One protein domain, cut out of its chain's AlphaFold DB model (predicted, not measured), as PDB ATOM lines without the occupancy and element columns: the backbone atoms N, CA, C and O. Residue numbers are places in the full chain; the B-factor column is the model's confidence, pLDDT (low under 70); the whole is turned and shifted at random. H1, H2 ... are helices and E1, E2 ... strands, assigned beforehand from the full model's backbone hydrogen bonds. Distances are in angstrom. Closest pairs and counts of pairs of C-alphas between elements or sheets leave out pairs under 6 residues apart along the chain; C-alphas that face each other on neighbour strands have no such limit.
ATOM      1  N   TRP A  60     -17.045  20.224 -51.026       95.38
ATOM      2  CA  TRP A  60     -17.004  19.869 -49.610       95.38
ATOM      3  C   TRP A  60     -18.418  19.769 -49.051       95.38
ATOM      4  O   TRP A  60     -19.250  20.635 -49.302       95.38
ATOM      5  N   TYR A  61     -18.658  18.752 -48.231       94.56
ATOM      6  CA  TYR A  61     -19.961  18.473 -47.636       94.56
ATOM      7  C   TYR A  61     -19.863  18.311 -46.121       94.56
ATOM      8  O   TYR A  61     -18.890  17.759 -45.599       94.56
ATOM      9  N   ALA A  62     -20.917  18.716 -45.414       94.88
ATOM     10  CA  ALA A  62     -21.132  18.414 -44.006       94.88
ATOM     11  C   ALA A  62     -21.648  16.972 -43.840       94.88
ATOM     12  O   ALA A  62     -22.840  16.676 -43.962       94.88
ATOM     13  N   PHE A  63     -20.737  16.059 -43.519       92.19
ATOM     14  CA  PHE A  63     -21.038  14.642 -43.306       92.19
ATOM     15  C   PHE A  63     -21.761  14.404 -41.981       92.19
ATOM     16  O   PHE A  63     -22.705  13.618 -41.896       92.19
ATOM     17  N   LEU A  64     -21.336  15.106 -40.938       93.75
ATOM     18  CA  LEU A  64     -21.938  15.061 -39.614       93.75
ATOM     19  C   LEU A  64     -21.963  16.481 -39.077       93.75
ATOM     20  O   LEU A  64     -20.935  17.141 -39.092       93.75
ATOM     21  N   THR A  65     -23.095  16.950 -38.573       94.31
ATOM     22  CA  THR A  65     -23.199  18.232 -37.874       94.31
ATOM     23  C   THR A  65     -24.013  18.056 -36.594       94.31
ATOM     24  O   THR A  65     -25.162  17.612 -36.591       94.31
ATOM     25  N   ASP A  66     -23.365  18.355 -35.476       94.06
ATOM     26  CA  ASP A  66     -23.885  18.372 -34.115       94.06
ATOM     27  C   ASP A  66     -23.498  19.708 -33.465       94.06
ATOM     28  O   ASP A  66     -22.640  20.433 -33.961       94.06
ATOM     29  N   ILE A  67     -24.094  20.028 -32.318       92.88
ATOM     30  CA  ILE A  67     -23.942  21.311 -31.619       92.88
ATOM     31  C   ILE A  67     -22.490  21.749 -31.378       92.88
ATOM     32  O   ILE A  67     -22.214  22.943 -31.365       92.88
ATOM     33  N   GLY A  68     -21.556  20.822 -31.175       94.12
ATOM     34  CA  GLY A  68     -20.145  21.186 -30.987       94.12
ATOM     35  C   GLY A  68     -19.170  20.236 -31.661       94.12
ATOM     36  O   GLY A  68     -18.034  20.133 -31.207       94.12
ATOM     37  N   LEU A  69     -19.641  19.491 -32.658       96.19
ATOM     38  CA  LEU A  69     -18.834  18.595 -33.474       96.19
ATOM     39  C   LEU A  69     -19.400  18.609 -34.892       96.19
ATOM     40  O   LEU A  69     -20.592  18.392 -35.083       96.19
ATOM     41  N   GLN A  70     -18.543  18.823 -35.875       96.69
ATOM     42  CA  GLN A  70     -18.872  18.684 -37.281       96.69
ATOM     43  C   GLN A  70     -17.759  17.909 -37.983       96.69
ATOM     44  O   GLN A  70     -16.584  18.075 -37.668       96.69
ATOM     45  N   ILE A  71     -18.135  17.024 -38.902       97.19
ATOM     46  CA  ILE A  71     -17.210  16.351 -39.810       97.19
ATOM     47  C   ILE A  71     -17.538  16.838 -41.208       97.19
ATOM     48  O   ILE A  71     -18.666  16.658 -41.672       97.19
ATOM     49  N   ASN A  72     -16.546  17.425 -41.858       97.12
ATOM     50  CA  ASN A  72     -16.620  17.810 -43.255       97.12
ATOM     51  C   ASN A  72     -15.750  16.875 -44.079       97.12
ATOM     52  O   ASN A  72     -14.713  16.413 -43.598       97.12
ATOM     53  N   ALA A  73     -16.148  16.623 -45.319       96.06
ATOM     54  CA  ALA A  73     -15.301  15.901 -46.251       96.06
ATOM     55  C   ALA A  73     -15.420  16.452 -47.665       96.06
ATOM     56  O   ALA A  73     -16.484  16.917 -48.073       96.06
ATOM     57  N   LYS A  74     -14.314  16.381 -48.400       95.06
ATOM     58  CA  LYS A  74     -14.264  16.649 -49.833       95.06
ATOM     59  C   LYS A  74     -14.352  15.345 -50.596       95.06
ATOM     60  O   LYS A  74     -13.706  14.367 -50.211       95.06
ATOM     61  N   LEU A  75     -15.108  15.355 -51.683       91.75
ATOM     62  CA  LEU A  75     -15.259  14.193 -52.544       91.75
ATOM     63  C   LEU A  75     -14.363  14.279 -53.780       91.75
ATOM     64  O   LEU A  75     -14.214  15.342 -54.377       91.75
ATOM     65  N   VAL A  76     -13.821  13.141 -54.200       88.38
ATOM     66  CA  VAL A  76     -13.118  12.937 -55.471       88.38
ATOM     67  C   VAL A  76     -13.832  11.862 -56.276       88.38
ATOM     68  O   VAL A  76     -14.529  11.008 -55.732       88.38
ATOM     69  N   GLY A  77     -13.682  11.903 -57.590       82.44
ATOM     70  CA  GLY A  77     -14.289  10.953 -58.504       82.44
ATOM     71  C   GLY A  77     -14.628  11.616 -59.833       82.44
ATOM     72  O   GLY A  77     -14.404  12.814 -60.019       82.44
ATOM     73  N   PRO A  78     -15.162  10.852 -60.787       74.38
ATOM     74  CA  PRO A  78     -15.636  11.415 -62.037       74.38
ATOM     75  C   PRO A  78     -16.834  12.340 -61.775       74.38
ATOM     76  O   PRO A  78     -17.773  11.975 -61.069       74.38
ATOM     77  N   ILE A  79     -16.820  13.526 -62.386       65.56
ATOM     78  CA  ILE A  79     -17.941  14.471 -62.320       65.56
ATOM     79  C   ILE A  79     -19.177  13.766 -62.897       65.56
ATOM     80  O   ILE A  79     -19.156  13.249 -64.020       65.56
ATOM     81  N   ALA A  80     -20.219  13.651 -62.074       54.12
ATOM     82  CA  ALA A  80     -21.345  12.753 -62.284       54.12
ATOM     83  C   ALA A  80     -22.292  13.236 -63.398       54.12
ATOM     84  O   ALA A  80     -23.394  13.700 -63.143       54.12
ATOM     85  N   GLU A  81     -21.908  13.057 -64.664       54.34
ATOM     86  CA  GLU A  81     -22.886  12.993 -65.764       54.34
ATOM     87  C   GLU A  81     -23.581  11.618 -65.826       54.34
ATOM     88  O   GLU A  81     -24.561  11.435 -66.549       54.34
ATOM     89  N   CYS A  82     -23.095  10.625 -65.070       54.12
ATOM     90  CA  CYS A  82     -23.678   9.287 -65.009       54.12
ATOM     91  C   CYS A  82     -24.015   8.914 -63.555       54.12
ATOM     92  O   CYS A  82     -23.093   8.800 -62.750       54.12
ATOM     93  N   PRO A  83     -25.292   8.639 -63.228       53.72
ATOM     94  CA  PRO A  83     -25.743   8.304 -61.870       53.72
ATOM     95  C   PRO A  83     -25.244   6.942 -61.348       53.72
ATOM     96  O   PRO A  83     -25.585   6.549 -60.239       53.72
ATOM     97  N   GLU A  84     -24.464   6.210 -62.147       59.25
ATOM     98  CA  GLU A  84     -23.803   4.955 -61.765       59.25
ATOM     99  C   GLU A  84     -22.361   5.167 -61.276       59.25
ATOM    100  O   GLU A  84     -21.694   4.207 -60.894       59.25
ATOM    101  N   LYS A  85     -21.843   6.400 -61.326       65.25
ATOM    102  CA  LYS A  85     -20.470   6.694 -60.924       65.25
ATOM    103  C   LYS A  85     -20.418   7.103 -59.453       65.25
ATOM    104  O   LYS A  85     -21.118   8.022 -59.041       65.25
ATOM    105  N   MET A  86     -19.579   6.408 -58.693       74.75
ATOM    106  CA  MET A  86     -19.351   6.650 -57.269       74.75
ATOM    107  C   MET A  86     -18.369   7.809 -57.060       74.75
ATOM    108  O   MET A  86     -17.550   8.105 -57.932       74.75
ATOM    109  N   THR A  87     -18.456   8.445 -55.896       84.25
ATOM    110  CA  THR A  87     -17.454   9.386 -55.381       84.25
ATOM    111  C   THR A  87     -16.811   8.818 -54.122       84.25
ATOM    112  O   THR A  87     -17.467   8.101 -53.368       84.25
ATOM    113  N   TRP A  88     -15.562   9.186 -53.865       89.75
ATOM    114  CA  TRP A  88     -14.763   8.752 -52.718       89.75
ATOM    115  C   TRP A  88     -14.293   9.954 -51.896       89.75
ATOM    116  O   TRP A  88     -14.341  11.086 -52.369       89.75
ATOM    117  N   LEU A  89     -13.818   9.726 -50.671       93.00
ATOM    118  CA  LEU A  89     -13.303  10.798 -49.815       93.00
ATOM    119  C   LEU A  89     -11.878  11.176 -50.243       93.00
ATOM    120  O   LEU A  89     -11.024  10.312 -50.417       93.00
ATOM    121  N   GLU A  90     -11.603  12.467 -50.381       94.25
ATOM    122  CA  GLU A  90     -10.265  13.003 -50.678       94.25
ATOM    123  C   GLU A  90      -9.650  13.688 -49.458       94.25
ATOM    124  O   GLU A  90      -8.461  13.549 -49.160       94.25
ATOM    125  N   GLU A  91     -10.485  14.434 -48.742       96.94
ATOM    126  CA  GLU A  91     -10.105  15.245 -47.598       96.94
ATOM    127  C   GLU A  91     -11.169  15.086 -46.513       96.94
ATOM    128  O   GLU A  91     -12.358  15.015 -46.820       96.94
ATOM    129  N   ILE A  92     -10.762  15.049 -45.247       97.50
ATOM    130  CA  ILE A  92     -11.663  14.946 -44.095       97.50
ATOM    131  C   ILE A  92     -11.205  15.942 -43.038       97.50
ATOM    132  O   ILE A  92     -10.015  16.034 -42.741       97.50
ATOM    133  N   ALA A  93     -12.144  16.647 -42.416       98.06
ATOM    134  CA  ALA A  93     -11.876  17.517 -41.283       98.06
ATOM    135  C   ALA A  93     -12.844  17.260 -40.136       98.06
ATOM    136  O   ALA A  93     -14.055  17.172 -40.322       98.06
ATOM    137  N   VAL A  94     -12.285  17.190 -38.932       98.19
ATOM    138  CA  VAL A  94     -13.016  17.236 -37.672       98.19
ATOM    139  C   VAL A  94     -12.981  18.673 -37.176       98.19
ATOM    140  O   VAL A  94     -11.910  19.216 -36.916       98.19
ATOM    141  N   VAL A  95     -14.153  19.277 -37.016       98.31
ATOM    142  CA  VAL A  95     -14.343  20.620 -36.466       98.31
ATOM    143  C   VAL A  95     -15.056  20.496 -35.125       98.31
ATOM    144  O   VAL A  95     -16.064  19.799 -35.015       98.31
ATOM    145  N   TRP A  96     -14.551  21.146 -34.080       97.38
ATOM    146  CA  TRP A  96     -15.155  21.091 -32.747       97.38
ATOM    147  C   TRP A  96     -15.094  22.438 -32.035       97.38
ATOM    148  O   TRP A  96     -14.360  23.344 -32.429       97.38
ATOM    149  N   ILE A  97     -15.899  22.568 -30.983       96.00
ATOM    150  CA  ILE A  97     -15.802  23.666 -30.021       96.00
ATOM    151  C   ILE A  97     -14.966  23.178 -28.838       96.00
ATOM    152  O   ILE A  97     -15.310  22.166 -28.220       96.00
ATOM    153  N   ASP A  98     -13.861  23.862 -28.547       95.25
ATOM    154  CA  ASP A  98     -12.997  23.536 -27.412       95.25
ATOM    155  C   ASP A  98     -13.583  23.993 -26.062       95.25
ATOM    156  O   ASP A  98     -14.651  24.605 -25.983       95.25
ATOM    157  N   GLU A  99     -12.872  23.704 -24.972       91.62
ATOM    158  CA  GLU A  99     -13.291  24.079 -23.615       91.62
ATOM    159  C   GLU A  99     -13.428  25.599 -23.413       91.62
ATOM    160  O   GLU A  99     -14.157  26.043 -22.525       91.62
ATOM    161  N   SER A 100     -12.746  26.406 -24.233       93.38
ATOM    162  CA  SER A 100     -12.833  27.868 -24.206       93.38
ATOM    163  C   SER A 100     -14.017  28.417 -25.008       93.38
ATOM    164  O   SER A 100     -14.281  29.619 -24.965       93.38
ATOM    165  N   GLY A 101     -14.749  27.551 -25.715       92.88
ATOM    166  CA  GLY A 101     -15.809  27.944 -26.637       92.88
ATOM    167  C   GLY A 101     -15.288  28.363 -28.012       92.88
ATOM    168  O   GLY A 101     -16.047  28.922 -28.801       92.88
ATOM    169  N   LYS A 102     -14.006  28.133 -28.319       95.31
ATOM    170  CA  LYS A 102     -13.411  28.489 -29.607       95.31
ATOM    171  C   LYS A 102     -13.569  27.330 -30.592       95.31
ATOM    172  O   LYS A 102     -13.356  26.168 -30.249       95.31
ATOM    173  N   LYS A 103     -13.904  27.662 -31.841       96.75
ATOM    174  CA  LYS A 103     -13.868  26.724 -32.969       96.75
ATOM    175  C   LYS A 103     -12.425  26.285 -33.245       96.75
ATOM    176  O   LYS A 103     -11.540  27.133 -33.379       96.75
ATOM    177  N   ARG A 104     -12.220  24.977 -33.362       97.88
ATOM    178  CA  ARG A 104     -10.950  24.326 -33.696       97.88
ATOM    179  C   ARG A 104     -11.166  23.313 -34.814       97.88
ATOM    180  O   ARG A 104     -12.281  22.806 -34.970       97.88
ATOM    181  N   SER A 105     -10.123  23.016 -35.577       98.19
ATOM    182  CA  SER A 105     -10.166  21.996 -36.622       98.19
ATOM    183  C   SER A 105      -8.897  21.148 -36.681       98.19
ATOM    184  O   SER A 105      -7.792  21.590 -36.353       98.19
ATOM    185  N   LEU A 106      -9.076  19.898 -37.104       98.31
ATOM    186  CA  LEU A 106      -8.021  18.948 -37.430       98.31
ATOM    187  C   LEU A 106      -8.447  18.223 -38.700       98.31
ATOM    188  O   LEU A 106      -9.478  17.549 -38.721       98.31
ATOM    189  N   ALA A 107      -7.653  18.371 -39.747       98.25
ATOM    190  CA  ALA A 107      -7.920  17.833 -41.062       98.25
ATOM    191  C   ALA A 107      -6.811  16.894 -41.528       98.25
ATOM    192  O   ALA A 107      -5.650  17.004 -41.130       98.25
ATOM    193  N   VAL A 108      -7.208  15.980 -42.404       97.88
ATOM    194  CA  VAL A 108      -6.343  15.089 -43.161       97.88
ATOM    195  C   VAL A 108      -6.721  15.189 -44.634       97.88
ATOM    196  O   VAL A 108      -7.899  15.160 -44.990       97.88
ATOM    197  N   LYS A 109      -5.714  15.319 -45.488       97.31
ATOM    198  CA  LYS A 109      -5.832  15.370 -46.944       97.31
ATOM    199  C   LYS A 109      -4.934  14.303 -47.551       97.31
ATOM    200  O   LYS A 109      -3.925  13.930 -46.946       97.31
ATOM    201  N   ILE A 110      -5.292  13.839 -48.740       94.25
ATOM    202  CA  ILE A 110      -4.406  13.021 -49.562       94.25
ATOM    203  C   ILE A 110      -3.624  13.909 -50.520       94.25
ATOM    204  O   ILE A 110      -4.198  14.664 -51.299       94.25
ATOM    205  N   ASP A 111      -2.307  13.741 -50.518       93.50
ATOM    206  CA  ASP A 111      -1.446  14.184 -51.601       93.50
ATOM    207  C   ASP A 111      -1.668  13.281 -52.822       93.50
ATOM    208  O   ASP A 111      -1.191  12.141 -52.870       93.50
ATOM    209  N   GLN A 112      -2.429  13.759 -53.806       90.00
ATOM    210  CA  GLN A 112      -2.696  13.008 -55.037       90.00
ATOM    211  C   GLN A 112      -1.428  12.840 -55.897       90.00
ATOM    212  O   GLN A 112      -1.286  11.825 -56.575       90.00
ATOM    213  N   GLU A 113      -0.444  13.733 -55.776       89.00
ATOM    214  CA  GLU A 113       0.783  13.723 -56.585       89.00
ATOM    215  C   GLU A 113       1.874  12.791 -56.027       89.00
ATOM    216  O   GLU A 113       2.720  12.306 -56.781       89.00
ATOM    217  N   ALA A 114       1.854  12.497 -54.722       89.00
ATOM    218  CA  ALA A 114       2.825  11.601 -54.085       89.00
ATOM    219  C   ALA A 114       2.828  10.180 -54.701       89.00
ATOM    220  O   ALA A 114       1.820   9.693 -55.204       89.00
ATOM    221  N   ASN A 115       3.925   9.430 -54.628       86.69
ATOM    222  CA  ASN A 115       3.862   8.010 -55.005       86.69
ATOM    223  C   ASN A 115       3.302   7.197 -53.832       86.69
ATOM    224  O   ASN A 115       4.017   6.992 -52.855       86.69
ATOM    225  N   TRP A 116       2.057   6.708 -53.938       87.19
ATOM    226  CA  TRP A 116       1.404   5.942 -52.864       87.19
ATOM    227  C   TRP A 116       2.294   4.790 -52.376       87.19
ATOM    228  O   TRP A 116       2.514   4.656 -51.187       87.19
ATOM    229  N   TYR A 117       2.934   4.030 -53.263       83.81
ATOM    230  CA  TYR A 117       3.740   2.871 -52.854       83.81
ATOM    231  C   TYR A 117       5.071   3.211 -52.165       83.81
ATOM    232  O   TYR A 117       5.711   2.318 -51.607       83.81
ATOM    233  N   GLU A 118       5.525   4.462 -52.230       83.56
ATOM    234  CA  GLU A 118       6.876   4.857 -51.807       83.56
ATOM    235  C   GLU A 118       6.892   5.982 -50.769       83.56
ATOM    236  O   GLU A 118       7.919   6.197 -50.122       83.56
ATOM    237  N   GLN A 119       5.797   6.727 -50.625       85.75
ATOM    238  CA  GLN A 119       5.747   7.971 -49.866       85.75
ATOM    239  C   GLN A 119       4.529   8.018 -48.951       85.75
ATOM    240  O   GLN A 119       3.485   7.431 -49.230       85.75
ATOM    241  N   ASP A 120       4.664   8.764 -47.856       90.69
ATOM    242  CA  ASP A 120       3.515   9.122 -47.037       90.69
ATOM    243  C   ASP A 120       2.628  10.093 -47.819       90.69
ATOM    244  O   ASP A 120       3.083  11.156 -48.241       90.69
ATOM    245  N   VAL A 121       1.377   9.702 -48.042       93.12
ATOM    246  CA  VAL A 121       0.404  10.487 -48.811       93.12
ATOM    247  C   VAL A 121      -0.445  11.389 -47.926       93.12
ATOM    248  O   VAL A 121      -1.241  12.166 -48.446       93.12
ATOM    249  N   PHE A 122      -0.333  11.283 -46.601       96.44
ATOM    250  CA  PHE A 122      -1.143  12.095 -45.706       96.44
ATOM    251  C   PHE A 122      -0.544  13.483 -45.509       96.44
ATOM    252  O   PHE A 122       0.618  13.640 -45.139       96.44
ATOM    253  N   GLN A 123      -1.391  14.494 -45.658       97.06
ATOM    254  CA  GLN A 123      -1.107  15.865 -45.259       97.06
ATOM    255  C   GLN A 123      -2.077  16.250 -44.143       97.06
ATOM    256  O   GLN A 123      -3.286  16.062 -44.273       97.06
ATOM    257  N   PHE A 124      -1.554  16.771 -43.034       97.75
ATOM    258  CA  PHE A 124      -2.362  17.139 -41.874       97.75
ATOM    259  C   PHE A 124      -2.396  18.654 -41.702       97.75
ATOM    260  O   PHE A 124      -1.393  19.342 -41.904       97.75
ATOM    261  N   GLU A 125      -3.544  19.167 -41.276       98.00
ATOM    262  CA  GLU A 125      -3.727  20.580 -40.946       98.00
ATOM    263  C   GLU A 125      -4.471  20.715 -39.620       98.00
ATOM    264  O   GLU A 125      -5.444  20.006 -39.376       98.00
ATOM    265  N   SER A 126      -4.047  21.642 -38.767       97.88
ATOM    266  CA  SER A 126      -4.780  22.035 -37.567       97.88
ATOM    267  C   SER A 126      -5.021  23.533 -37.595       97.88
ATOM    268  O   SER A 126      -4.082  24.298 -37.798       97.88
ATOM    269  N   ASP A 127      -6.276  23.949 -37.421       97.12
ATOM    270  CA  ASP A 127      -6.689  25.353 -37.524       97.12
ATOM    271  C   ASP A 127      -6.137  26.043 -38.789       97.12
ATOM    272  O   ASP A 127      -5.580  27.139 -38.721       97.12
ATOM    273  N   GLU A 128      -6.260  25.367 -39.938       94.56
ATOM    274  CA  GLU A 128      -5.791  25.841 -41.257       94.56
ATOM    275  C   GLU A 128      -4.262  26.020 -41.366       94.56
ATOM    276  O   GLU A 128      -3.758  26.605 -42.325       94.56
ATOM    277  N   GLN A 129      -3.497  25.501 -40.404       96.81
ATOM    278  CA  GLN A 129      -2.038  25.469 -40.441       96.81
ATOM    279  C   GLN A 129      -1.557  24.047 -40.696       96.81
ATOM    280  O   GLN A 129      -2.000  23.111 -40.034       96.81
ATOM    281  N   SER A 130      -0.627  23.877 -41.634       96.88
ATOM    282  CA  SER A 130      -0.000  22.577 -41.886       96.88
ATOM    283  C   SER A 130       0.746  22.090 -40.642       96.88
ATOM    284  O   SER A 130       1.474  22.859 -40.010       96.88
ATOM    285  N   VAL A 131       0.561  20.814 -40.300       96.12
ATOM    286  CA  VAL A 131       1.236  20.175 -39.171       96.12
ATOM    287  C   VAL A 131       2.052  18.981 -39.643       96.12
ATOM    288  O   VAL A 131       1.609  18.170 -40.456       96.12
ATOM    289  N   GLU A 132       3.269  18.870 -39.118       94.06
ATOM    290  CA  GLU A 132       4.166  17.767 -39.435       94.06
ATOM    291  C   GLU A 132       3.865  16.588 -38.503       94.06
ATOM    292  O   GLU A 132       4.147  16.635 -37.306       94.06
ATOM    293  N   ALA A 133       3.280  15.528 -39.060       91.12
ATOM    294  CA  ALA A 133       3.111  14.246 -38.390       91.12
ATOM    295  C   ALA A 133       3.972  13.213 -39.133       91.12
ATOM    296  O   ALA A 133       3.542  12.705 -40.170       91.12
ATOM    297  N   PRO A 134       5.201  12.933 -38.663       88.81
ATOM    298  CA  PRO A 134       6.143  12.100 -39.396       88.81
ATOM    299  C   PRO A 134       5.557  10.719 -39.681       88.81
ATOM    300  O   PRO A 134       4.889  10.125 -38.826       88.81
ATOM    301  N   ALA A 135       5.855  10.202 -40.874       85.44
ATOM    302  CA  ALA A 135       5.501   8.850 -41.281       85.44
ATOM    303  C   ALA A 135       5.884   7.838 -40.187       85.44
ATOM    304  O   ALA A 135       6.909   8.017 -39.510       85.44
ATOM    305  N   PRO A 136       5.091   6.769 -39.988       84.00
ATOM    306  CA  PRO A 136       5.425   5.778 -38.983       84.00
ATOM    307  C   PRO A 136       6.812   5.235 -39.301       84.00
ATOM    308  O   PRO A 136       7.090   4.851 -40.438       84.00
ATOM    309  N   ALA A 137       7.693   5.215 -38.298       71.00
ATOM    310  CA  ALA A 137       9.010   4.625 -38.468       71.00
ATOM    311  C   ALA A 137       8.811   3.214 -39.033       71.00
ATOM    312  O   ALA A 137       8.167   2.384 -38.380       71.00
ATOM    313  N   THR A 138       9.334   2.962 -40.237       66.69
ATOM    314  CA  THR A 138       9.465   1.623 -40.811       66.69
ATOM    315  C   THR A 138      10.407   0.867 -39.893       66.69
ATOM    316  O   THR A 138      11.624   0.862 -40.073       66.69
ATOM    317  N   LYS A 139       9.863   0.354 -38.793       51.75
ATOM    318  CA  LYS A 139      10.626  -0.401 -37.824       51.75
ATOM    319  C   LYS A 139      11.038  -1.650 -38.563       51.75
ATOM    320  O   LYS A 139      10.179  -2.391 -39.037       51.75
ATOM    321  N   ASP A 140      12.348  -1.856 -38.657       56.94
ATOM    322  CA  ASP A 140      12.931  -3.155 -38.957       56.94
ATOM    323  C   ASP A 140      12.010  -4.241 -38.395       56.94
ATOM    324  O   ASP A 140      11.613  -4.171 -37.224       56.94
ATOM    325  N   ALA A 141      11.631  -5.207 -39.236       55.41
ATOM    326  CA  ALA A 141      10.581  -6.200 -38.984       55.41
ATOM    327  C   ALA A 141      10.741  -7.021 -37.678       55.41
ATOM    328  O   ALA A 141       9.921  -7.877 -37.358       55.41
ATOM    329  N   SER A 142      11.796  -6.772 -36.903       56.69
ATOM    330  CA  SER A 142      12.081  -7.317 -35.583       56.69
ATOM    331  C   SER A 142      11.339  -6.632 -34.418       56.69
ATOM    332  O   SER A 142      11.328  -7.193 -33.324       56.69
ATOM    333  N   SER A 143      10.689  -5.472 -34.605       52.25
ATOM    334  CA  SER A 143       9.978  -4.741 -33.531       52.25
ATOM    335  C   SER A 143       8.454  -4.676 -33.744       52.25
ATOM    336  O   SER A 143       7.860  -3.597 -33.753       52.25
ATOM    337  N   ILE A 144       7.807  -5.839 -33.866       55.78
ATOM    338  CA  ILE A 144       6.357  -6.012 -34.117       55.78
ATOM    339  C   ILE A 144       5.441  -5.525 -32.964       55.78
ATOM    340  O   ILE A 144       4.230  -5.463 -33.125       55.78
ATOM    341  N   THR A 145       5.973  -5.130 -31.803       55.94
ATOM    342  CA  THR A 145       5.162  -4.864 -30.594       55.94
ATOM    343  C   THR A 145       5.062  -3.400 -30.159       55.94
ATOM    344  O   THR A 145       4.707  -3.144 -29.009       55.94
ATOM    345  N   ARG A 146       5.387  -2.415 -31.006       62.22
ATOM    346  CA  ARG A 146       5.240  -1.007 -30.588       62.22
ATOM    347  C   ARG A 146       3.788  -0.547 -30.725       62.22
ATOM    348  O   ARG A 146       3.176  -0.743 -31.768       62.22
ATOM    349  N   GLU A 147       3.281   0.071 -29.662       67.62
ATOM    350  CA  GLU A 147       2.031   0.831 -29.667       67.62
ATOM    351  C   GLU A 147       2.097   1.951 -30.724       67.62
ATOM    352  O   GLU A 147       3.201   2.366 -31.095       67.62
ATOM    353  N   PRO A 148       0.952   2.442 -31.232       73.31
ATOM    354  CA  PRO A 148       0.916   3.643 -32.047       73.31
ATOM    355  C   PRO A 148       1.630   4.800 -31.378       73.31
ATOM    356  O   PRO A 148       1.320   5.179 -30.248       73.31
ATOM    357  N   ASP A 149       2.611   5.334 -32.095       80.38
ATOM    358  CA  ASP A 149       3.406   6.452 -31.630       80.38
ATOM    359  C   ASP A 149       2.622   7.735 -31.973       80.38
ATOM    360  O   ASP A 149       2.112   7.902 -33.089       80.38
ATOM    361  N   VAL A 150       2.478   8.634 -30.994       85.31
ATOM    362  CA  VAL A 150       1.900   9.965 -31.229       85.31
ATOM    363  C   VAL A 150       2.865  10.715 -32.140       85.31
ATOM    364  O   VAL A 150       3.984  11.022 -31.730       85.31
ATOM    365  N   ALA A 151       2.442  10.970 -33.374       90.00
ATOM    366  CA  ALA A 151       3.268  11.632 -34.375       90.00
ATOM    367  C   ALA A 151       3.191  13.152 -34.232       90.00
ATOM    368  O   ALA A 151       4.196  13.840 -34.376       90.00
ATOM    369  N   TRP A 152       2.011  13.665 -33.888       96.62
ATOM    370  CA  TRP A 152       1.796  15.079 -33.630       96.62
ATOM    371  C   TRP A 152       0.727  15.278 -32.554       96.62
ATOM    372  O   TRP A 152      -0.200  14.477 -32.415       96.62
ATOM    373  N   MET A 153       0.853  16.358 -31.790       97.06
ATOM    374  CA  MET A 153      -0.120  16.786 -30.792       97.06
ATOM    375  C   MET A 153      -0.173  18.311 -30.794       97.06
ATOM    376  O   MET A 153       0.874  18.955 -30.852       97.06
ATOM    377  N   ALA A 154      -1.375  18.876 -30.715       95.62
ATOM    378  CA  ALA A 154      -1.554  20.310 -30.539       95.62
ATOM    379  C   ALA A 154      -0.879  20.782 -29.238       95.62
ATOM    380  O   ALA A 154      -0.855  20.048 -28.249       95.62
ATOM    381  N   ASP A 155      -0.374  22.019 -29.209       94.25
ATOM    382  CA  ASP A 155       0.355  22.573 -28.053       94.25
ATOM    383  C   ASP A 155      -0.466  22.577 -26.751       94.25
ATOM    384  O   ASP A 155       0.076  22.462 -25.652       94.25
ATOM    385  N   ASP A 156      -1.788  22.699 -26.875       93.44
ATOM    386  CA  ASP A 156      -2.754  22.660 -25.775       93.44
ATOM    387  C   ASP A 156      -3.238  21.237 -25.433       93.44
ATOM    388  O   ASP A 156      -4.021  21.055 -24.501       93.44
ATOM    389  N   GLY A 157      -2.786  20.221 -26.174       94.94
ATOM    390  CA  GLY A 157      -3.221  18.832 -26.040       94.94
ATOM    391  C   GLY A 157      -4.654  18.564 -26.510       94.94
ATOM    392  O   GLY A 157      -5.177  17.480 -26.252       94.94
ATOM    393  N   SER A 158      -5.301  19.522 -27.186       95.50
ATOM    394  CA  SER A 158      -6.706  19.411 -27.612       95.50
ATOM    395  C   SER A 158      -6.924  18.445 -28.775       95.50
ATOM    396  O   SER A 158      -8.040  17.977 -28.984       95.50
ATOM    397  N   ALA A 159      -5.873  18.127 -29.527       97.75
ATOM    398  CA  ALA A 159      -5.938  17.220 -30.659       97.75
ATOM    399  C   ALA A 159      -4.601  16.506 -30.864       97.75
ATOM    400  O   ALA A 159      -3.543  16.997 -30.468       97.75
ATOM    401  N   SER A 160      -4.645  15.337 -31.493       97.38
ATOM    402  CA  SER A 160      -3.453  14.567 -31.833       97.38
ATOM    403  C   SER A 160      -3.647  13.742 -33.097       97.38
ATOM    404  O   SER A 160      -4.766  13.356 -33.447       97.38
ATOM    405  N   VAL A 161      -2.525  13.464 -33.751       97.25
ATOM    406  CA  VAL A 161      -2.406  12.543 -34.876       97.25
ATOM    407  C   VAL A 161      -1.480  11.415 -34.450       97.25
ATOM    408  O   VAL A 161      -0.354  11.643 -33.998       97.25
ATOM    409  N   LEU A 162      -1.951  10.183 -34.603       95.12
ATOM    410  CA  LEU A 162      -1.170   8.983 -34.345       95.12
ATOM    411  C   LEU A 162      -0.951   8.228 -35.645       95.12
ATOM    412  O   LEU A 162      -1.862   8.104 -36.461       95.12
ATOM    413  N   ARG A 163       0.251   7.688 -35.816       92.31
ATOM    414  CA  ARG A 163       0.617   6.908 -37.001       92.31
ATOM    415  C   ARG A 163       0.830   5.465 -36.574       92.31
ATOM    416  O   ARG A 163       1.556   5.196 -35.614       92.31
ATOM    417  N   VAL A 164       0.149   4.539 -37.245       89.06
ATOM    418  CA  VAL A 164       0.140   3.132 -36.839       89.06
ATOM    419  C   VAL A 164       1.428   2.452 -37.339       89.06
ATOM    420  O   VAL A 164       1.741   2.513 -38.529       89.06
ATOM    421  N   PRO A 165       2.231   1.826 -36.458       84.94
ATOM    422  CA  PRO A 165       3.473   1.180 -36.852       84.94
ATOM    423  C   PRO A 165       3.223   0.081 -37.882       84.94
ATOM    424  O   PRO A 165       2.366  -0.772 -37.677       84.94
ATOM    425  N   ASN A 166       4.027   0.067 -38.947       83.06
ATOM    426  CA  ASN A 166       3.915  -0.857 -40.084       83.06
ATOM    427  C   ASN A 166       2.649  -0.692 -40.946       83.06
ATOM    428  O   ASN A 166       2.471  -1.453 -41.892       83.06
ATOM    429  N   GLU A 167       1.822   0.316 -40.674       88.00
ATOM    430  CA  GLU A 167       0.659   0.682 -41.480       88.00
ATOM    431  C   GLU A 167       0.821   2.133 -41.939       88.00
ATOM    432  O   GLU A 167       0.226   3.070 -41.410       88.00
ATOM    433  N   TRP A 168       1.703   2.332 -42.916       88.69
ATOM    434  CA  TRP A 168       2.037   3.661 -43.434       88.69
ATOM    435  C   TRP A 168       0.823   4.368 -44.068       88.69
ATOM    436  O   TRP A 168       0.733   5.595 -44.045       88.69
ATOM    437  N   ASN A 169      -0.152   3.597 -44.550       91.31
ATOM    438  CA  ASN A 169      -1.404   4.087 -45.102       91.31
ATOM    439  C   ASN A 169      -2.515   4.257 -44.048       91.31
ATOM    440  O   ASN A 169      -3.637   4.549 -44.442       91.31
ATOM    441  N   THR A 170      -2.227   4.139 -42.742       93.56
ATOM    442  CA  THR A 170      -3.209   4.316 -41.655       93.56
ATOM    443  C   THR A 170      -2.795   5.425 -40.682       93.56
ATOM    444  O   THR A 170      -1.671   5.477 -40.179       93.56
ATOM    445  N   SER A 171      -3.735   6.306 -40.350       95.31
ATOM    446  CA  SER A 171      -3.614   7.348 -39.331       95.31
ATOM    447  C   SER A 171      -4.789   7.305 -38.359       95.31
ATOM    448  O   SER A 171      -5.875   6.833 -38.689       95.31
ATOM    449  N   VAL A 172      -4.598   7.839 -37.159       96.06
ATOM    450  CA  VAL A 172      -5.683   8.064 -36.202       96.06
ATOM    451  C   VAL A 172      -5.713   9.535 -35.829       96.06
ATOM    452  O   VAL A 172      -4.743  10.063 -35.290       96.06
ATOM    453  N   LEU A 173      -6.844  10.185 -36.090       97.19
ATOM    454  CA  LEU A 173      -7.139  11.524 -35.594       97.19
ATOM    455  C   LEU A 173      -7.862  11.386 -34.256       97.19
ATOM    456  O   LEU A 173      -8.842  10.643 -34.148       97.19
ATOM    457  N   SER A 174      -7.397  12.090 -33.229       97.00
ATOM    458  CA  SER A 174      -8.022  12.041 -31.910       97.00
ATOM    459  C   SER A 174      -8.182  13.431 -31.312       97.00
ATOM    460  O   SER A 174      -7.206  14.157 -31.143       97.00
ATOM    461  N   VAL A 175      -9.422  13.750 -30.943       97.38
ATOM    462  CA  VAL A 175      -9.799  14.901 -30.118       97.38
ATOM    463  C   VAL A 175     -10.335  14.332 -28.799       97.38
ATOM    464  O   VAL A 175     -11.387  13.671 -28.817       97.38
ATOM    465  N   PRO A 176      -9.620  14.495 -27.668       95.75
ATOM    466  CA  PRO A 176      -9.995  13.893 -26.390       95.75
ATOM    467  C   PRO A 176     -11.444  14.194 -26.006       95.75
ATOM    468  O   PRO A 176     -11.913  15.314 -26.168       95.75
ATOM    469  N   ASP A 177     -12.158  13.169 -25.532       94.31
ATOM    470  CA  ASP A 177     -13.565  13.235 -25.104       94.31
ATOM    471  C   ASP A 177     -14.571  13.728 -26.168       94.31
ATOM    472  O   ASP A 177     -15.755  13.894 -25.873       94.31
ATOM    473  N   VAL A 178     -14.133  13.910 -27.421       95.38
ATOM    474  CA  VAL A 178     -14.978  14.337 -28.542       95.38
ATOM    475  C   VAL A 178     -15.082  13.242 -29.592       95.38
ATOM    476  O   VAL A 178     -16.183  12.751 -29.840       95.38
ATOM    477  N   ILE A 179     -13.968  12.849 -30.215       96.06
ATOM    478  CA  ILE A 179     -13.977  11.877 -31.312       96.06
ATOM    479  C   ILE A 179     -12.608  11.212 -31.502       96.06
ATOM    480  O   ILE A 179     -11.554  11.799 -31.259       96.06
ATOM    481  N   MET A 180     -12.633   9.963 -31.956       96.06
ATOM    482  CA  MET A 180     -11.473   9.227 -32.439       96.06
ATOM    483  C   MET A 180     -11.819   8.588 -33.778       96.06
ATOM    484  O   MET A 180     -12.746   7.775 -33.868       96.06
ATOM    485  N   VAL A 181     -11.059   8.948 -34.804       95.75
ATOM    486  CA  VAL A 181     -11.301   8.541 -36.183       95.75
ATOM    487  C   VAL A 181     -10.072   7.820 -36.706       95.75
ATOM    488  O   VAL A 181      -8.977   8.374 -36.707       95.75
ATOM    489  N   HIS A 182     -10.253   6.576 -37.137       95.38
ATOM    490  CA  HIS A 182      -9.261   5.874 -37.939       95.38
ATOM    491  C   HIS A 182      -9.445   6.279 -39.392       95.38
ATOM    492  O   HIS A 182     -10.557   6.226 -39.912       95.38
ATOM    493  N   ILE A 183      -8.346   6.665 -40.015       95.94
ATOM    494  CA  ILE A 183      -8.282   7.079 -41.401       95.94
ATOM    495  C   ILE A 183      -7.302   6.145 -42.092       95.94
ATOM    496  O   ILE A 183      -6.156   6.034 -41.660       95.94
ATOM    497  N   SER A 184      -7.731   5.490 -43.158       95.62
ATOM    498  CA  SER A 184      -6.838   4.752 -44.046       95.62
ATOM    499  C   SER A 184      -6.855   5.380 -45.427       95.62
ATOM    500  O   SER A 184      -7.829   6.018 -45.808       95.62
ATOM    501  N   SER A 185      -5.767   5.221 -46.168       94.62
ATOM    502  CA  SER A 185      -5.739   5.522 -47.595       94.62
ATOM    503  C   SER A 185      -5.599   4.235 -48.388       94.62
ATOM    504  O   SER A 185      -4.912   3.298 -47.963       94.62
ATOM    505  N   ASP A 186      -6.239   4.210 -49.543       92.44
ATOM    506  CA  ASP A 186      -6.138   3.118 -50.498       92.44
ATOM    507  C   ASP A 186      -6.175   3.677 -51.925       92.44
ATOM    508  O   ASP A 186      -6.381   4.878 -52.134       92.44
ATOM    509  N   VAL A 187      -5.926   2.809 -52.897       89.62
ATOM    510  CA  VAL A 187      -5.912   3.123 -54.320       89.62
ATOM    511  C   VAL A 187      -6.957   2.274 -55.021       89.62
ATOM    512  O   VAL A 187      -6.956   1.053 -54.902       89.62
ATOM    513  N   ASP A 188      -7.823   2.916 -55.797       83.06
ATOM    514  CA  ASP A 188      -8.770   2.226 -56.665       83.06
ATOM    515  C   ASP A 188      -8.350   2.403 -58.132       83.06
ATOM    516  O   ASP A 188      -8.287   3.517 -58.664       83.06
ATOM    517  N   GLU A 189      -8.064   1.281 -58.798       77.06
ATOM    518  CA  GLU A 189      -7.709   1.234 -60.221       77.06
ATOM    519  C   GLU A 189      -8.816   1.825 -61.113       77.06
ATOM    520  O   GLU A 189      -8.542   2.373 -62.182       77.06
ATOM    521  N   TRP A 190     -10.079   1.758 -60.682       70.06
ATOM    522  CA  TRP A 190     -11.203   2.346 -61.403       70.06
ATOM    523  C   TRP A 190     -11.180   3.877 -61.365       70.06
ATOM    524  O   TRP A 190     -11.460   4.528 -62.379       70.06
ATOM    525  N   ILE A 191     -10.805   4.469 -60.227       67.81
ATOM    526  CA  ILE A 191     -10.589   5.919 -60.123       67.81
ATOM    527  C   ILE A 191      -9.441   6.317 -61.058       67.81
ATOM    528  O   ILE A 191      -9.605   7.237 -61.863       67.81
ATOM    529  N   GLN A 192      -8.337   5.558 -61.033       65.00
ATOM    530  CA  GLN A 192      -7.183   5.767 -61.919       65.00
ATOM    531  C   GLN A 192      -7.544   5.729 -63.399       65.00
ATOM    532  O   GLN A 192      -7.059   6.549 -64.174       65.00
ATOM    533  N   GLY A 193      -8.418   4.806 -63.801       61.44
ATOM    534  CA  GLY A 193      -8.827   4.667 -65.195       61.44
ATOM    535  C   GLY A 193      -9.841   5.708 -65.679       61.44
ATOM    536  O   GLY A 193      -9.977   5.889 -66.890       61.44
ATOM    537  N   SER A 194     -10.579   6.366 -64.777       58.88
ATOM    538  CA  SER A 194     -11.754   7.176 -65.140       58.88
ATOM    539  C   SER A 194     -11.615   8.681 -64.908       58.88
ATOM    540  O   SER A 194     -12.316   9.442 -65.579       58.88
ATOM    541  N   ALA A 195     -10.745   9.117 -63.992       56.88
ATOM    542  CA  ALA A 195     -10.657  10.520 -63.590       56.88
ATOM    543  C   ALA A 195      -9.621  11.336 -64.387       56.88
ATOM    544  O   ALA A 195      -9.838  12.528 -64.594       56.88
ATOM    545  N   ASP A 196      -8.537  10.724 -64.884       55.28
ATOM    546  CA  ASP A 196      -7.499  11.431 -65.649       55.28
ATOM    547  C   ASP A 196      -6.610  10.453 -66.451       55.28
ATOM    548  O   ASP A 196      -6.043   9.532 -65.860       55.28
ATOM    549  N   PRO A 197      -6.416  10.630 -67.775       51.47
ATOM    550  CA  PRO A 197      -5.463   9.835 -68.559       51.47
ATOM    551  C   PRO A 197      -3.999   9.943 -68.092       51.47
ATOM    552  O   PRO A 197      -3.171   9.146 -68.533       51.47
ATOM    553  N   LEU A 198      -3.660  10.902 -67.223       51.00
ATOM    554  CA  LEU A 198      -2.341  11.014 -66.593       51.00
ATOM    555  C   LEU A 198      -2.189  10.157 -65.321       51.00
ATOM    556  O   LEU A 198      -1.091  10.103 -64.770       51.00
ATOM    557  N   GLY A 199      -3.246   9.472 -64.861       54.75
ATOM    558  CA  GLY A 199      -3.196   8.572 -63.701       54.75
ATOM    559  C   GLY A 199      -2.980   9.275 -62.353       54.75
ATOM    560  O   GLY A 199      -2.609   8.621 -61.382       54.75
ATOM    561  N   ALA A 200      -3.188  10.595 -62.291       56.03
ATOM    562  CA  ALA A 200      -2.935  11.408 -61.099       56.03
ATOM    563  C   ALA A 200      -4.003  11.249 -60.001       56.03
ATOM    564  O   ALA A 200      -3.753  11.581 -58.847       56.03
ATOM    565  N   TYR A 201      -5.178  10.720 -60.339       63.59
ATOM    566  CA  TYR A 201      -6.282  10.511 -59.404       63.59
ATOM    567  C   TYR A 201      -6.502   9.022 -59.227       63.59
ATOM    568  O   TYR A 201      -6.515   8.280 -60.196       63.59
ATOM    569  N   GLY A 202      -6.654   8.564 -57.995       77.19
ATOM    570  CA  GLY A 202      -6.720   7.128 -57.721       77.19
ATOM    571  C   GLY A 202      -6.761   6.799 -56.247       77.19
ATOM    572  O   GLY A 202      -7.280   5.762 -55.851       77.19
ATOM    573  N   LYS A 203      -6.203   7.701 -55.443       89.88
ATOM    574  CA  LYS A 203      -6.112   7.555 -54.005       89.88
ATOM    575  C   LYS A 203      -7.337   8.156 -53.351       89.88
ATOM    576  O   LYS A 203      -7.775   9.247 -53.724       89.88
ATOM    577  N   TYR A 204      -7.829   7.476 -52.336       92.88
ATOM    578  CA  TYR A 204      -8.956   7.936 -51.551       92.88
ATOM    579  C   TYR A 204      -8.761   7.601 -50.077       92.88
ATOM    580  O   TYR A 204      -7.943   6.755 -49.709       92.88
ATOM    581  N   LEU A 205      -9.494   8.322 -49.236       95.00
ATOM    582  CA  LEU A 205      -9.580   8.089 -47.808       95.00
ATOM    583  C   LEU A 205     -10.745   7.149 -47.515       95.00
ATOM    584  O   LEU A 205     -11.841   7.297 -48.053       95.00
ATOM    585  N   ASP A 206     -10.516   6.237 -46.586       93.50
ATOM    586  CA  ASP A 206     -11.567   5.545 -45.861       93.50
ATOM    587  C   ASP A 206     -11.543   6.001 -44.397       93.50
ATOM    588  O   ASP A 206     -10.493   6.325 -43.828       93.50
ATOM    589  N   MET A 207     -12.724   6.071 -43.796       93.88
ATOM    590  CA  MET A 207     -12.949   6.642 -42.482       93.88
ATOM    591  C   MET A 207     -13.745   5.684 -41.603       93.88
ATOM    592  O   MET A 207     -14.886   5.329 -41.884       93.88
ATOM    593  N   SER A 208     -13.190   5.371 -40.434       91.56
ATOM    594  CA  SER A 208     -13.856   4.579 -39.406       91.56
ATOM    595  C   SER A 208     -13.865   5.323 -38.072       91.56
ATOM    596  O   SER A 208     -12.845   5.443 -37.390       91.56
ATOM    597  N   ILE A 209     -15.040   5.808 -37.663       92.06
ATOM    598  CA  ILE A 209     -15.238   6.436 -36.351       92.06
ATOM    599  C   ILE A 209     -15.206   5.338 -35.281       92.06
ATOM    600  O   ILE A 209     -16.098   4.491 -35.212       92.06
ATOM    601  N   LYS A 210     -14.166   5.336 -34.442       92.38
ATOM    602  CA  LYS A 210     -14.006   4.357 -33.351       92.38
ATOM    603  C   LYS A 210     -14.686   4.804 -32.070       92.38
ATOM    604  O   LYS A 210     -15.201   3.979 -31.318       92.38
ATOM    605  N   TYR A 211     -14.674   6.106 -31.827       92.69
ATOM    606  CA  TYR A 211     -15.337   6.731 -30.700       92.69
ATOM    607  C   TYR A 211     -15.879   8.082 -31.136       92.69
ATOM    608  O   TYR A 211     -15.208   8.825 -31.846       92.69
ATOM    609  N   VAL A 212     -17.068   8.409 -30.657       92.88
ATOM    610  CA  VAL A 212     -17.633   9.747 -30.706       92.88
ATOM    611  C   VAL A 212     -18.382   9.959 -29.399       92.88
ATOM    612  O   VAL A 212     -19.007   9.030 -28.874       92.88
ATOM    613  N   ARG A 213     -18.287  11.160 -28.834       91.69
ATOM    614  CA  ARG A 213     -19.086  11.534 -27.668       91.69
ATOM    615  C   ARG A 213     -20.583  11.378 -27.977       91.69
ATOM    616  O   ARG A 213     -20.967  11.418 -29.147       91.69
ATOM    617  N   PRO A 214     -21.452  11.244 -26.961       89.69
ATOM    618  CA  PRO A 214     -22.892  11.233 -27.190       89.69
ATOM    619  C   PRO A 214     -23.338  12.462 -27.995       89.69
ATOM    620  O   PRO A 214     -23.098  13.596 -27.582       89.69
ATOM    621  N   LEU A 215     -23.961  12.215 -29.147       88.38
ATOM    622  CA  LEU A 215     -24.476  13.240 -30.055       88.38
ATOM    623  C   LEU A 215     -25.867  13.694 -29.602       88.38
ATOM    624  O   LEU A 215     -26.603  12.925 -28.970       88.38
ATOM    625  N   TYR A 216     -26.254  14.929 -29.926       86.75
ATOM    626  CA  TYR A 216     -27.608  15.387 -29.630       86.75
ATOM    627  C   TYR A 216     -28.636  14.711 -30.550       86.75
ATOM    628  O   TYR A 216     -28.318  14.357 -31.686       86.75
ATOM    629  N   PRO A 217     -29.908  14.585 -30.119       83.44
ATOM    630  CA  PRO A 217     -30.972  14.036 -30.963       83.44
ATOM    631  C   PRO A 217     -31.173  14.785 -32.287       83.44
ATOM    632  O   PRO A 217     -31.730  14.230 -33.225       83.44
ATOM    633  N   SER A 218     -30.736  16.043 -32.353       82.00
ATOM    634  CA  SER A 218     -30.808  16.895 -33.536       82.00
ATOM    635  C   SER A 218     -29.625  16.740 -34.495       82.00
ATOM    636  O   SER A 218     -29.519  17.563 -35.400       82.00
ATOM    637  N   VAL A 219     -28.728  15.763 -34.298       86.75
ATOM    638  CA  VAL A 219     -27.598  15.526 -35.211       86.75
ATOM    639  C   VAL A 219     -28.087  15.350 -36.652       86.75
ATOM    640  O   VAL A 219     -29.092  14.681 -36.912       86.75
ATOM    641  N   HIS A 220     -27.384  15.981 -37.588       86.88
ATOM    642  CA  HIS A 220     -27.699  15.980 -39.017       86.88
ATOM    643  C   HIS A 220     -26.426  15.780 -39.852       86.88
ATOM    644  O   HIS A 220     -25.360  15.514 -39.297       86.88
ATOM    645  N   GLY A 221     -26.524  15.878 -41.171       79.81
ATOM    646  CA  GLY A 221     -25.459  15.560 -42.124       79.81
ATOM    647  C   GLY A 221     -25.708  14.233 -42.838       79.81
ATOM    648  O   GLY A 221     -26.555  13.442 -42.407       79.81
ATOM    649  N   ILE A 222     -24.944  13.992 -43.905       76.38
ATOM    650  CA  ILE A 222     -25.041  12.798 -44.767       76.38
ATOM    651  C   ILE A 222     -25.046  11.501 -43.937       76.38
ATOM    652  O   ILE A 222     -25.868  10.615 -44.164       76.38
ATOM    653  N   ILE A 223     -24.194  11.412 -42.909       76.81
ATOM    654  CA  ILE A 223     -24.190  10.295 -41.950       76.81
ATOM    655  C   ILE A 223     -24.814  10.610 -40.603       76.81
ATOM    656  O   ILE A 223     -25.122   9.687 -39.851       76.81
ATOM    657  N   GLY A 224     -25.032  11.880 -40.263       69.38
ATOM    658  CA  GLY A 224     -25.609  12.234 -38.968       69.38
ATOM    659  C   GLY A 224     -26.975  11.593 -38.734       69.38
ATOM    660  O   GLY A 224     -27.241  11.102 -37.640       69.38
ATOM    661  N   GLN A 225     -27.798  11.467 -39.779       69.31
ATOM    662  CA  GLN A 225     -29.091  10.777 -39.690       69.31
ATOM    663  C   GLN A 225     -28.959   9.270 -39.405       69.31
ATOM    664  O   GLN A 225     -29.848   8.647 -38.824       69.31
ATOM    665  N   MET A 226     -27.831   8.654 -39.774       69.75
ATOM    666  CA  MET A 226     -27.520   7.266 -39.410       69.75
ATOM    667  C   MET A 226     -27.094   7.121 -37.945       69.75
ATOM    668  O   MET A 226     -27.145   6.017 -37.409       69.75
ATOM    669  N   LEU A 227     -26.707   8.223 -37.301       72.88
ATOM    670  CA  LEU A 227     -26.240   8.270 -35.916       72.88
ATOM    671  C   LEU A 227     -27.299   8.805 -34.941       72.88
ATOM    672  O   LEU A 227     -27.046   8.862 -33.736       72.88
ATOM    673  N   GLN A 228     -28.483   9.182 -35.432       76.88
ATOM    674  CA  GLN A 228     -29.578   9.627 -34.577       76.88
ATOM    675  C   GLN A 228     -30.033   8.516 -33.616       76.88
ATOM    676  O   GLN A 228     -30.072   7.335 -33.986       76.88
ATOM    677  N   PRO A 229     -30.460   8.872 -32.391       67.62
ATOM    678  CA  PRO A 229     -31.199   7.952 -31.539       67.62
ATOM    679  C   PRO A 229     -32.432   7.464 -32.313       67.62
ATOM    680  O   PRO A 229     -33.244   8.277 -32.746       67.62
ATOM    681  N   ASN A 230     -32.565   6.150 -32.486       71.50
ATOM    682  CA  ASN A 230     -33.589   5.452 -33.284       71.50
ATOM    683  C   ASN A 230     -33.292   5.248 -34.786       71.50
ATOM    684  O   ASN A 230     -34.146   4.759 -35.531       71.50
ATOM    685  N   ALA A 231     -32.087   5.581 -35.261       72.00
ATOM    686  CA  ALA A 231     -31.712   5.396 -36.666       72.00
ATOM    687  C   ALA A 231     -31.836   3.934 -37.145       72.00
ATOM    688  O   ALA A 231     -32.091   3.686 -38.330       72.00
ATOM    689  N   TYR A 232     -31.669   2.960 -36.245       73.69
ATOM    690  CA  TYR A 232     -31.811   1.537 -36.551       73.69
ATOM    691  C   TYR A 232     -33.277   1.136 -36.761       73.69
ATOM    692  O   TYR A 232     -33.608   0.490 -37.753       73.69
ATOM    693  N   GLU A 233     -34.172   1.557 -35.872       78.12
ATOM    694  CA  GLU A 233     -35.609   1.303 -35.958       78.12
ATOM    695  C   GLU A 233     -36.191   1.920 -37.232       78.12
ATOM    696  O   GLU A 233     -36.942   1.261 -37.953       78.12
ATOM    697  N   ILE A 234     -35.773   3.148 -37.555       69.31
ATOM    698  CA  ILE A 234     -36.145   3.832 -38.799       69.31
ATOM    699  C   ILE A 234     -35.632   3.044 -40.011       69.31
ATOM    700  O   ILE A 234     -36.391   2.799 -40.948       69.31
ATOM    701  N   LYS A 235     -34.374   2.570 -39.978       70.62
ATOM    702  CA  LYS A 235     -33.798   1.743 -41.055       70.62
ATOM    703  C   LYS A 235     -34.647   0.499 -41.323       70.62
ATOM    704  O   LYS A 235     -35.025   0.253 -42.464       70.62
ATOM    705  N   MET A 236     -34.970  -0.253 -40.274       69.56
ATOM    706  CA  MET A 236     -35.743  -1.493 -40.374       69.56
ATOM    707  C   MET A 236     -37.168  -1.256 -40.900       69.56
ATOM    708  O   MET A 236     -37.690  -2.068 -41.670       69.56
ATOM    709  N   ALA A 237     -37.797  -0.142 -40.513       66.38
ATOM    710  CA  ALA A 237     -39.127   0.241 -40.989       66.38
ATOM    711  C   ALA A 237     -39.142   0.635 -42.480       66.38
ATOM    712  O   ALA A 237     -40.107   0.344 -43.182       66.38
ATOM    713  N   ILE A 238     -38.070   1.255 -42.985       64.31
ATOM    714  CA  ILE A 238     -37.952   1.648 -44.400       64.31
ATOM    715  C   ILE A 238     -37.569   0.451 -45.279       64.31
ATOM    716  O   ILE A 238     -38.142   0.264 -46.351       64.31
ATOM    717  N   GLU A 239     -36.646  -0.408 -44.830       64.06
ATOM    718  CA  GLU A 239     -36.243  -1.609 -45.583       64.06
ATOM    719  C   GLU A 239     -37.428  -2.543 -45.867       64.06
ATOM    720  O   GLU A 239     -37.462  -3.222 -46.893       64.06
ATOM    721  N   THR A 240     -38.435  -2.531 -44.995       60.09
ATOM    722  CA  THR A 240     -39.677  -3.287 -45.180       60.09
ATOM    723  C   THR A 240     -40.673  -2.621 -46.140       60.09
ATOM    724  O   THR A 240     -41.558  -3.316 -46.642       60.09
ATOM    725  N   SER A 241     -40.532  -1.326 -46.464       55.66
ATOM    726  CA  SER A 241     -41.465  -0.592 -47.341       55.66
ATOM    727  C   SER A 241     -41.092  -0.618 -48.833       55.66
ATOM    728  O   SER A 241     -41.933  -0.310 -49.676       55.66
ATOM    729  N   ASN A 242     -39.869  -1.042 -49.182       52.12
ATOM    730  CA  ASN A 242     -39.343  -1.231 -50.548       52.12
ATOM    731  C   ASN A 242     -39.432  -0.026 -51.513       52.12
ATOM    732  O   ASN A 242     -38.960  -0.149 -52.644       52.12
ATOM    733  N   LYS A 243     -40.010   1.118 -51.121       49.00
ATOM    734  CA  LYS A 243     -40.276   2.231 -52.044       49.00
ATOM    735  C   LYS A 243     -39.339   3.430 -51.952       49.00
ATOM    736  O   LYS A 243     -39.193   4.089 -52.969       49.00
ATOM    737  N   GLU A 244     -38.609   3.662 -50.866       52.28
ATOM    738  CA  GLU A 244     -37.907   4.947 -50.694       52.28
ATOM    739  C   GLU A 244     -36.525   4.799 -50.029       52.28
ATOM    740  O   GLU A 244     -36.219   5.391 -49.000       52.28
ATOM    741  N   LYS A 245     -35.615   4.026 -50.642       50.69
ATOM    742  CA  LYS A 245     -34.214   3.937 -50.164       50.69
ATOM    743  C   LYS A 245     -33.459   5.279 -50.211       50.69
ATOM    744  O   LYS A 245     -32.445   5.408 -49.535       50.69
ATOM    745  N   ARG A 246     -33.939   6.253 -50.999       50.50
ATOM    746  CA  ARG A 246     -33.364   7.604 -51.118       50.50
ATOM    747  C   ARG A 246     -33.825   8.584 -50.030       50.50
ATOM    748  O   ARG A 246     -33.197   9.618 -49.886       50.50
ATOM    749  N   GLU A 247     -34.843   8.270 -49.229       52.69
ATOM    750  CA  GLU A 247     -35.409   9.211 -48.239       52.69
ATOM    751  C   GLU A 247     -34.626   9.307 -46.917       52.69
ATOM    752  O   GLU A 247     -35.165   9.722 -45.896       52.69
ATOM    753  N   ARG A 248     -33.352   8.902 -46.892       58.09
ATOM    754  CA  ARG A 248     -32.532   8.961 -45.669       58.09
ATOM    755  C   ARG A 248     -31.573  10.150 -45.618       58.09
ATOM    756  O   ARG A 248     -30.747  10.217 -44.717       58.09
ATOM    757  N   VAL A 249     -31.619  11.022 -46.613       63.19
ATOM    758  CA  VAL A 249     -30.883  12.283 -46.636       63.19
ATOM    759  C   VAL A 249     -31.949  13.345 -46.880       63.19
ATOM    760  O   VAL A 249     -32.755  13.213 -47.801       63.19
ATOM    761  N   ASP A 250     -32.041  14.326 -45.983       67.88
ATOM    762  CA  ASP A 250     -33.030  15.392 -46.113       67.88
ATOM    763  C   ASP A 250     -32.566  16.347 -47.211       67.88
ATOM    764  O   ASP A 250     -31.582  17.054 -47.039       67.88
ATOM    765  N   GLY A 251     -33.317  16.421 -48.306       76.88
ATOM    766  CA  GLY A 251     -33.067  17.383 -49.376       76.88
ATOM    767  C   GLY A 251     -31.912  17.016 -50.312       76.88
ATOM    768  O   GLY A 251     -31.471  15.870 -50.354       76.88
ATOM    769  N   ASP A 252     -31.507  17.995 -51.117       83.19
ATOM    770  CA  ASP A 252     -30.541  17.832 -52.203       83.19
ATOM    771  C   ASP A 252     -29.090  18.016 -51.708       83.19
ATOM    772  O   ASP A 252     -28.850  18.588 -50.639       83.19
ATOM    773  N   ASP A 253     -28.113  17.518 -52.477       83.44
ATOM    774  CA  ASP A 253     -26.684  17.528 -52.109       83.44
ATOM    775  C   ASP A 253     -26.163  18.946 -51.787       83.44
ATOM    776  O   ASP A 253     -25.374  19.122 -50.857       83.44
ATOM    777  N   ASP A 254     -26.655  19.968 -52.494       88.44
ATOM    778  CA  ASP A 254     -26.269  21.378 -52.333       88.44
ATOM    779  C   ASP A 254     -26.615  21.950 -50.946       88.44
ATOM    780  O   ASP A 254     -25.947  22.855 -50.447       88.44
ATOM    781  N   LEU A 255     -27.618  21.391 -50.266       90.19
ATOM    782  CA  LEU A 255     -27.986  21.788 -48.904       90.19
ATOM    783  C   LEU A 255     -26.958  21.337 -47.853       90.19
ATOM    784  O   LEU A 255     -26.928  21.879 -46.739       90.19
ATOM    785  N   TYR A 256     -26.118  20.362 -48.196       90.94
ATOM    786  CA  TYR A 256     -25.038  19.857 -47.351       90.94
ATOM    787  C   TYR A 256     -23.683  20.475 -47.679       90.94
ATOM    788  O   TYR A 256     -22.738  20.248 -46.921       90.94
ATOM    789  N   GLU A 257     -23.572  21.239 -48.764       94.12
ATOM    790  CA  GLU A 257     -22.310  21.849 -49.168       94.12
ATOM    791  C   GLU A 257     -21.813  22.862 -48.131       94.12
ATOM    792  O   GLU A 257     -22.582  23.617 -47.528       94.12
ATOM    793  N   VAL A 258     -20.498  22.860 -47.923       96.38
ATOM    794  CA  VAL A 258     -19.764  23.838 -47.113       96.38
ATOM    795  C   VAL A 258     -18.697  24.498 -47.984       96.38
ATOM    796  O   VAL A 258     -18.206  23.906 -48.944       96.38
ATOM    797  N   ALA A 259     -18.303  25.726 -47.648       96.62
ATOM    798  CA  ALA A 259     -17.311  26.466 -48.434       96.62
ATOM    799  C   ALA A 259     -15.887  25.872 -48.355       96.62
ATOM    800  O   ALA A 259     -15.067  26.126 -49.239       96.62
ATOM    801  N   GLY A 260     -15.605  25.061 -47.332       96.81
ATOM    802  CA  GLY A 260     -14.301  24.455 -47.105       96.81
ATOM    803  C   GLY A 260     -14.279  23.510 -45.903       96.81
ATOM    804  O   GLY A 260     -15.248  23.373 -45.159       96.81
ATOM    805  N   LEU A 261     -13.136  22.855 -45.687       95.75
ATOM    806  CA  LEU A 261     -12.970  21.838 -44.641       95.75
ATOM    807  C   LEU A 261     -13.226  22.341 -43.213       95.75
ATOM    808  O   LEU A 261     -13.772  21.600 -42.399       95.75
ATOM    809  N   ALA A 262     -12.824  23.569 -42.887       96.88
ATOM    810  CA  ALA A 262     -13.003  24.151 -41.553       96.88
ATOM    811  C   ALA A 262     -14.288  24.992 -41.424       96.88
ATOM    812  O   ALA A 262     -14.593  25.513 -40.339       96.88
ATOM    813  N   ASP A 263     -15.039  25.133 -42.519       97.12
ATOM    814  CA  ASP A 263     -16.281  25.890 -42.555       97.12
ATOM    815  C   ASP A 263     -17.436  25.052 -42.030       97.12
ATOM    816  O   ASP A 263     -17.549  23.857 -42.285       97.12
ATOM    817  N   THR A 264     -18.303  25.687 -41.256       95.50
ATOM    818  CA  THR A 264     -19.415  25.000 -40.593       95.50
ATOM    819  C   THR A 264     -20.760  25.378 -41.185       95.50
ATOM    820  O   THR A 264     -21.781  24.838 -40.783       95.50
ATOM    821  N   GLU A 265     -20.789  26.316 -42.126       94.19
ATOM    822  CA  GLU A 265     -22.019  26.851 -42.695       94.19
ATOM    823  C   GLU A 265     -22.548  25.925 -43.796       94.19
ATOM    824  O   GLU A 265     -21.941  25.805 -44.854       94.19
ATOM    825  N   CYS A 266     -23.690  25.287 -43.539       93.19
ATOM    826  CA  CYS A 266     -24.523  24.596 -44.527       93.19
ATOM    827  C   CYS A 266     -26.002  24.765 -44.144       93.19
ATOM    828  O   CYS A 266     -26.311  25.228 -43.038       93.19
ATOM    829  N   HIS A 267     -26.937  24.386 -45.022       92.62
ATOM    830  CA  HIS A 267     -28.370  24.593 -44.779       92.62
ATOM    831  C   HIS A 267     -28.862  23.875 -43.513       92.62
ATOM    832  O   HIS A 267     -29.652  24.420 -42.739       92.62
ATOM    833  N   PHE A 268     -28.357  22.663 -43.277       88.56
ATOM    834  CA  PHE A 268     -28.723  21.834 -42.127       88.56
ATOM    835  C   PHE A 268     -27.742  21.908 -40.959       88.56
ATOM    836  O   PHE A 268     -27.832  21.085 -40.041       88.56
ATOM    837  N   CYS A 269     -26.817  22.869 -40.969       91.25
ATOM    838  CA  CYS A 269     -25.823  23.011 -39.917       91.25
ATOM    839  C   CYS A 269     -26.494  23.020 -38.540       91.25
ATOM    840  O   CYS A 269     -27.515  23.676 -38.334       91.25
ATOM    841  N   ARG A 270     -25.925  22.271 -37.596       90.94
ATOM    842  CA  ARG A 270     -26.283  22.283 -36.169       90.94
ATOM    843  C   ARG A 270     -25.150  22.784 -35.294       90.94
ATOM    844  O   ARG A 270     -25.380  23.081 -34.122       90.94
ATOM    845  N   PHE A 271     -23.962  22.891 -35.870       92.38
ATOM    846  CA  PHE A 271     -22.772  23.374 -35.209       92.38
ATOM    847  C   PHE A 271     -22.986  24.768 -34.628       92.38
ATOM    848  O   PHE A 271     -23.567  25.646 -35.260       92.38
ATOM    849  N   ASP A 272     -22.557  24.934 -33.382       89.62
ATOM    850  CA  ASP A 272     -22.638  26.169 -32.604       89.62
ATOM    851  C   ASP A 272     -24.064  26.700 -32.324       89.62
ATOM    852  O   ASP A 272     -24.255  27.724 -31.665       89.62
ATOM    853  N   GLN A 273     -25.120  25.979 -32.724       85.19
ATOM    854  CA  GLN A 273     -26.498  26.451 -32.530       85.19
ATOM    855  C   GLN A 273     -26.943  26.447 -31.063       85.19
ATOM    856  O   GLN A 273     -27.802  27.243 -30.679       85.19
ATOM    857  N   ALA A 274     -26.371  25.598 -30.201       65.25
ATOM    858  CA  ALA A 274     -26.753  25.601 -28.786       65.25
ATOM    859  C   ALA A 274     -26.216  26.802 -28.006       65.25
ATOM    860  O   ALA A 274     -26.790  27.113 -26.964       65.25
ATOM    861  N   LEU A 275     -25.192  27.516 -28.493       58.25
ATOM    862  CA  LEU A 275     -24.789  28.777 -27.861       58.25
ATOM    863  C   LEU A 275     -25.879  29.850 -27.983       58.25
ATOM    864  O   LEU A 275     -25.966  30.734 -27.133       58.25
ATOM    865  N   VAL A 276     -26.763  29.739 -28.976       58.84
ATOM    866  CA  VAL A 276     -27.885  30.669 -29.164       58.84
ATOM    867  C   VAL A 276     -29.067  30.338 -28.241       58.84
ATOM    868  O   VAL A 276     -29.811  31.234 -27.845       58.84
TER     869      VAL A 276
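What this domain is: This is residues 60 to 276 of the 412 residues of an uncharacterized protein of Klebsormidium nitens (UniProt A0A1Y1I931). Two twisted antiparallel sheets lie face to face as a sandwich, a six-stranded one, E1 to E6, and a five-stranded one, E7 to E11, with their strands nearly aligned. H1 lies in the link between E10 and E11, beyond the ends of these two strands, while the long stretch after E11 leads out to H2, far from the sandwich, with residues 239 to 244 sticking out, and then returns to E1 by way of H3. The printed part has 217 residues with eleven named strands and three named helices, in the order E1 to E10, H1, E11, H2, H3; the class is mixed, and under half of the residues, 95, are in named elements. It is compact, with a radius of gyration of the C-alphas of 18.4 A, and spans 54 by 47 by 32 A.

Where its parts are: The six-stranded sheet has E1, residues 60 to 66, from C-alpha 60 at (-17.004, 19.869, -49.610); E2, 69 to 76, 23.4 A long; E3, 88 to 97, 27.2 A; E4, 103 to 110, 23.5 A; E5, 122 to 126; and E6, 129 to 131. The other has E7, 149 to 153; E8, 160 to 163; E9, 170 to 175; E10, 179 to 187, 25.9 A; and E11, 203 to 212, 26.1 A, ending at (-17.633, 9.747, -30.706). The helices are H1, 189 to 195; H2, 231 to 239, 12.2 A; and H3, 253 to 256, ending at (-25.038, 19.857, -47.351).

How they stand to each other: E1 to E6 form a meander, each strand the antiparallel neighbour of the one before, and so do E7 to E10. N 72 and O 93 of the hairpin E2 and E3 are 2.9 A apart, within hydrogen-bond range, as are N 94 and O 106 of E3 and E4, at 2.8 A. E3 bends by 56 degrees at residue 91. Across the sandwich, the closest C-alphas of E3 and E11 are those of Leu 89 and Leu 205, 5.0 A apart. E10 and E11 are antiparallel, with N 182 and O 208 at 2.8 A. H3 is on the first sheet at a height of 4.8 A, over none of its strands; H2 is on neither sheet. Every O i to N i+4 pair is within range in H1 and H2; H3 is too short for one.

The domain as a whole: The C-alphas of Ser 142 and Lys 243 are the farthest apart, 55.7 A. The printed part has no cut. The links E2 to E3, E4 to E5, E6 to E7, E11 to H2 and H2 to H3 are long. Mean pLDDT of the printed part is 83.5; 51 residues are under 70, among them 138 to 147, 191 to 201 and 236 to 250.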